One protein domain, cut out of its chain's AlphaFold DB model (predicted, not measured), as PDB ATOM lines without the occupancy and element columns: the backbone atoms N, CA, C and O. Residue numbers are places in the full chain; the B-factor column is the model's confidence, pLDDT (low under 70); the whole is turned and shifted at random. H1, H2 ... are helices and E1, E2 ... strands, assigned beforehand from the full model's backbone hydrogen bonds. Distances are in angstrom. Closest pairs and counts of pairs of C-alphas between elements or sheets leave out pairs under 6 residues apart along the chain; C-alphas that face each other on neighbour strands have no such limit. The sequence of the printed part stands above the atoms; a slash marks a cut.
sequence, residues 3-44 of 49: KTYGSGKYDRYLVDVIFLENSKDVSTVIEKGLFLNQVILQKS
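This is residues 3 to 44 of the 49 residues of an uncharacterized protein of Leptospira weilii serovar Topaz str. LT2116 (UniProt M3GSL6). A long, slender hairpin of two strands, E1 and E2, makes one end of a flat, loosely built model, and two short helices lie toward the other end, where E2 runs on past E1. H1 lies near the end of E2, while H2 begins beside E2 and leads away from it, and residues 39 to 44, of which 39 to 42 belong to H2, stick out and stand free. The printed part has 42 residues, with two named strands followed by two named helices in the order E1, E2, H1, H2, and the sheet E1 - E2 is antiparallel. The class is mixed, helices and strands; the whole is loose, with a radius of gyration of the C-alphas of 12.4 A, and its C-alphas span 34 by 26 by 14 A.

E1, residues 3 to 7, begins at C-alpha 3 (65.206, 29.151, 129.901) and is 12.1 A long. E2, residues 13 to 19, is 17.9 A long and ends at C-alpha 19 (76.099, 26.050, 128.306). H1 holds residues 26 to 32, 10.1 A from first to last C-alpha. H2, residues 36 to 42, measures 9.7 A and ends at C-alpha 42 (75.715, 14.937, 139.741).

E1 and E2 form a hairpin, antiparallel at 168 degrees, with N 3 and O 16 within hydrogen-bond range at 2.9 A and N 14 and O 6 at 3.2 A. Residues 18 to 19 of E2 also pair, antiparallel, with residues 34 to 35. The closest C-alphas of E2 and H2 are those of Val 17 and Leu 36, 5.6 A apart. Those of E2 and H1 are Phe 19 and Val 29, 6.5 A apart. E1 is apart from H1 and from H2, and H1 and H2 are apart. Every O i to N i+4 pair is within hydrogen-bond range in H1, and 2 of 3 are in H2.

The two C-alphas farthest apart, those of Lys 9 and Asn 22, are 35.3 A apart. The links E1 to E2 and H1 to H2 are tight, and the link E2 to H1 is short. The printed part has no cut, its mean pLDDT is 90.8, and no printed residue is under 70.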
ATOM      1  N   LYS A   3      66.655  29.324 130.035       89.62
ATOM      2  CA  LYS A   3      65.206  29.151 129.901       89.62
ATOM      3  C   LYS A   3      64.553  29.501 131.229       89.62
ATOM      4  O   LYS A   3      64.862  28.875 132.234       89.62
ATOM      5  N   THR A   4      63.678  30.497 131.230       88.81
ATOM      6  CA  THR A   4      62.954  30.962 132.418       88.81
ATOM      7  C   THR A   4      61.555  30.345 132.463       88.81
ATOM      8  O   THR A   4      60.901  30.203 131.431       88.81
ATOM      9  N   TYR A   5      61.080  29.991 133.658       86.31
ATOM     10  CA  TYR A   5      59.730  29.438 133.878       86.31
ATOM     11  C   TYR A   5      58.787  30.410 134.604       86.31
ATOM     12  O   TYR A   5      57.667  30.047 134.953       86.31
ATOM     13  N   GLY A   6      59.233  31.649 134.824       84.06
ATOM     14  CA  GLY A   6      58.520  32.675 135.585       84.06
ATOM     15  C   GLY A   6      59.242  33.058 136.878       84.06
ATOM     16  O   GLY A   6      60.306  32.519 137.197       84.06
ATOM     17  N   SER A   7      58.673  34.025 137.598       81.12
ATOM     18  CA  SER A   7      59.145  34.457 138.913       81.12
ATOM     19  C   SER A   7      58.333  33.784 140.021       81.12
ATOM     20  O   SER A   7      57.108  33.687 139.962       81.12
ATOM     21  N   GLY A   8      59.027  33.278 141.039       76.12
ATOM     22  CA  GLY A   8      58.398  32.769 142.254       76.12
ATOM     23  C   GLY A   8      57.992  33.896 143.210       76.12
ATOM     24  O   GLY A   8      58.277  35.064 142.974       76.12
ATOM     25  N   LYS A   9      57.416  33.523 144.362       83.00
ATOM     26  CA  LYS A   9      56.930  34.423 145.440       83.00
ATOM     27  C   LYS A   9      57.929  35.495 145.923       83.00
ATOM     28  O   LYS A   9      57.532  36.441 146.589       83.00
ATOM     29  N   TYR A  10      59.214  35.324 145.630       87.44
ATOM     30  CA  TYR A  10      60.307  36.189 146.084       87.44
ATOM     31  C   TYR A  10      60.999  36.927 144.929       87.44
ATOM     32  O   TYR A  10      62.186  37.216 145.035       87.44
ATOM     33  N   ASP A  11      60.318  37.104 143.791       81.81
ATOM     34  CA  ASP A  11      60.869  37.680 142.551       81.81
ATOM     35  C   ASP A  11      62.145  36.988 142.040       81.81
ATOM     36  O   ASP A  11      62.915  37.520 141.243       81.81
ATOM     37  N   ARG A  12      62.358  35.739 142.469       86.38
ATOM     38  CA  ARG A  12      63.429  34.878 141.968       86.38
ATOM     39  C   ARG A  12      62.920  34.102 140.768       86.38
ATOM     40  O   ARG A  12      61.880  33.447 140.856       86.38
ATOM     41  N   TYR A  13      63.668  34.145 139.674       86.62
ATOM     42  CA  TYR A  13      63.354  33.372 138.481       86.62
ATOM     43  C   TYR A  13      63.790  31.918 138.644       86.62
ATOM     44  O   TYR A  13      64.934  31.648 139.013       86.62
ATOM     45  N   LEU A  14      62.889  30.989 138.328       88.06
ATOM     46  CA  LEU A  14      63.249  29.585 138.144       88.06
ATOM     47  C   LEU A  14      63.791  29.418 136.724       88.06
ATOM     48  O   LEU A  14      63.107  29.781 135.759       88.06
ATOM     49  N   VAL A  15      65.015  28.901 136.599       91.44
ATOM     50  CA  VAL A  15      65.705  28.827 135.309       91.44
ATOM     51  C   VAL A  15      66.449  27.517 135.090       91.44
ATOM     52  O   VAL A  15      67.063  26.975 136.007       91.44
ATOM     53  N   ASP A  16      66.466  27.085 133.833       92.81
ATOM     54  CA  ASP A  16      67.395  26.081 133.326       92.81
ATOM     55  C   ASP A  16      68.539  26.763 132.582       92.81
ATOM     56  O   ASP A  16      68.314  27.624 131.721       92.81
ATOM     57  N   VAL A  17      69.771  26.356 132.891       93.19
ATOM     58  CA  VAL A  17      70.973  26.896 132.256       93.19
ATOM     59  C   VAL A  17      71.655  25.821 131.419       93.19
ATOM     60  O   VAL A  17      72.115  24.805 131.940       93.19
ATOM     61  N   ILE A  18      71.755  26.078 130.115       95.38
ATOM     62  CA  ILE A  18      72.464  25.220 129.162       95.38
ATOM     63  C   ILE A  18      73.654  25.994 128.600       95.38
ATOM     64  O   ILE A  18      73.493  27.107 128.081       95.38
ATOM     65  N   PHE A  19      74.846  25.413 128.699       93.56
ATOM     66  CA  PHE A  19      76.099  26.050 128.306       93.56
ATOM     67  C   PHE A  19      76.874  25.207 127.295       93.56
ATOM     68  O   PHE A  19      77.072  24.015 127.495       93.56
ATOM     69  N   LEU A  20      77.362  25.846 126.236       94.62
ATOM     70  CA  LEU A  20      78.297  25.249 125.291       94.62
ATOM     71  C   LEU A  20      79.417  26.250 125.031       94.62
ATOM     72  O   LEU A  20      79.156  27.397 124.666       94.62
ATOM     73  N   GLU A  21      80.656  25.821 125.239       92.94
ATOM     74  CA  GLU A  21      81.819  26.672 125.026       92.94
ATOM     75  C   GLU A  21      81.944  27.057 123.544       92.94
ATOM     76  O   GLU A  21      81.681  26.249 122.655       92.94
ATOM     77  N   ASN A  22      82.342  28.303 123.275       92.12
ATOM     78  CA  ASN A  22      82.601  28.828 121.929       92.12
ATOM     79  C   ASN A  22      81.418  28.774 120.943       92.12
ATOM     80  O   ASN A  22      81.606  29.021 119.753       92.12
ATOM     81  N   SER A  23      80.192  28.536 121.417       88.94
ATOM     82  CA  SER A  23      78.985  28.593 120.593       88.94
ATOM     83  C   SER A  23      78.023  29.673 121.075       88.94
ATOM     84  O   SER A  23      77.713  29.783 122.261       88.94
ATOM     85  N   LYS A  24      77.526  30.471 120.127       87.69
ATOM     86  CA  LYS A  24      76.435  31.438 120.336       87.69
ATOM     87  C   LYS A  24      75.147  31.024 119.622       87.69
ATOM     88  O   LYS A  24      74.120  31.668 119.816       87.69
ATOM     89  N   ASP A  25      75.207  29.975 118.804       92.50
ATOM     90  CA  ASP A  25      74.051  29.475 118.072       92.50
ATOM     91  C   ASP A  25      73.116  28.710 119.012       92.50
ATOM     92  O   ASP A  25      73.519  27.750 119.671       92.50
ATOM     93  N   VAL A  26      71.858  29.146 119.083       88.75
ATOM     94  CA  VAL A  26      70.883  28.623 120.047       88.75
ATOM     95  C   VAL A  26      70.574  27.155 119.775       88.75
ATOM     96  O   VAL A  26      70.564  26.361 120.714       88.75
ATOM     97  N   SER A  27      70.373  26.785 118.508       91.44
ATOM     98  CA  SER A  27      70.076  25.406 118.108       91.44
ATOM     99  C   SER A  27      71.209  24.462 118.514       91.44
ATOM    100  O   SER A  27      70.973  23.446 119.165       91.44
ATOM    101  N   THR A  28      72.453  24.858 118.238       91.69
ATOM    102  CA  THR A  28      73.653  24.101 118.615       91.69
ATOM    103  C   THR A  28      73.803  23.983 120.134       91.69
ATOM    104  O   THR A  28      74.169  22.922 120.638       91.69
ATOM    105  N   VAL A  29      73.517  25.050 120.889       92.88
ATOM    106  CA  VAL A  29      73.597  25.043 122.362       92.88
ATOM    107  C   VAL A  29      72.546  24.116 122.978       92.88
ATOM    108  O   VAL A  29      72.857  23.452 123.959       92.88
ATOM    109  N   ILE A  30      71.330  24.048 122.429       90.81
ATOM    110  CA  ILE A  30      70.275  23.147 122.929       90.81
ATOM    111  C   ILE A  30      70.651  21.682 122.706       90.81
ATOM    112  O   ILE A  30      70.453  20.861 123.596       90.81
ATOM    113  N   GLU A  31      71.180  21.357 121.529       92.38
ATOM    114  CA  GLU A  31      71.471  19.973 121.152       92.38
ATOM    115  C   GLU A  31      72.732  19.430 121.838       92.38
ATOM    116  O   GLU A  31      72.763  18.276 122.260       92.38
ATOM    117  N   LYS A  32      73.783  20.252 121.945       94.00
ATOM    118  CA  LYS A  32      75.126  19.802 122.354       94.00
ATOM    119  C   LYS A  32      75.612  20.401 123.670       94.00
ATOM    120  O   LYS A  32      76.699  20.060 124.129       94.00
ATOM    121  N   GLY A  33      74.862  21.334 124.249       93.38
ATOM    122  CA  GLY A  33      75.261  22.026 125.466       93.38
ATOM    123  C   GLY A  33      75.138  21.169 126.723       93.38
ATOM    124  O   GLY A  33      74.336  20.246 126.821       93.38
ATOM    125  N   LEU A  34      75.934  21.527 127.725       95.75
ATOM    126  CA  LEU A  34      75.877  20.969 129.065       95.75
ATOM    127  C   LEU A  34      74.726  21.593 129.844       95.75
ATOM    128  O   LEU A  34      74.657  22.816 130.000       95.75
ATOM    129  N   PHE A  35      73.860  20.744 130.389       95.31
ATOM    130  CA  PHE A  35      72.803  21.183 131.286       95.31
ATOM    131  C   PHE A  35      73.350  21.364 132.706       95.31
ATOM    132  O   PHE A  35      73.527  20.404 133.459       95.31
ATOM    133  N   LEU A  36      73.650  22.610 133.073       94.38
ATOM    134  CA  LEU A  36      74.400  22.910 134.293       94.38
ATOM    135  C   LEU A  36      73.642  22.523 135.563       94.38
ATOM    136  O   LEU A  36      74.270  22.022 136.493       94.38
ATOM    137  N   ASN A  37      72.314  22.672 135.584       91.88
ATOM    138  CA  ASN A  37      71.486  22.279 136.728       91.88
ATOM    139  C   ASN A  37      71.647  20.781 137.050       91.88
ATOM    140  O   ASN A  37      71.690  20.395 138.213       91.88
ATOM    141  N   GLN A  38      71.798  19.929 136.034       93.50
ATOM    142  CA  GLN A  38      72.030  18.501 136.241       93.50
ATOM    143  C   GLN A  38      73.478  18.204 136.643       93.50
ATOM    144  O   GLN A  38      73.718  17.359 137.505       93.50
ATOM    145  N   VAL A  39      74.449  18.920 136.068       95.38
ATOM    146  CA  VAL A  39      75.874  18.751 136.398       95.38
ATOM    147  C   VAL A  39      76.152  19.064 137.871       95.38
ATOM    148  O   VAL A  39      76.910  18.335 138.510       95.38
ATOM    149  N   ILE A  40      75.544  20.115 138.431       95.31
ATOM    150  CA  ILE A  40      75.744  20.469 139.847       95.31
ATOM    151  C   ILE A  40      75.168  19.410 140.797       95.31
ATOM    152  O   ILE A  40      75.800  19.108 141.806       95.31
ATOM    153  N   LEU A  41      74.034  18.792 140.442       94.31
ATOM    154  CA  LEU A  41      73.448  17.687 141.206       94.31
ATOM    155  C   LEU A  41      74.341  16.442 141.138       94.31
ATOM    156  O   LEU A  41      74.654  15.838 142.160       94.31
ATOM    157  N   GLN A  42      74.824  16.087 139.943       95.38
ATOM    158  CA  GLN A  42      75.715  14.937 139.741       95.38
ATOM    159  C   GLN A  42      77.054  15.076 140.471       95.38
ATOM    160  O   GLN A  42      77.640  14.076 140.877       95.38
ATOM    161  N   LYS A  43      77.550  16.306 140.628       96.56
ATOM    162  CA  LYS A  43      78.779  16.606 141.375       96.56
ATOM    163  C   LYS A  43      78.552  16.773 142.879       96.56
ATOM    164  O   LYS A  43      79.503  17.102 143.582       96.56
ATOM    165  N   SER A  44      77.324  16.570 143.363       94.25
ATOM    166  CA  SER A  44      76.949  16.759 144.770       94.25
ATOM    167  C   SER A  44      77.240  18.174 145.289       94.25
ATOM    168  O   SER A  44      77.541  18.368 146.462       94.25
TER     169      SER A  44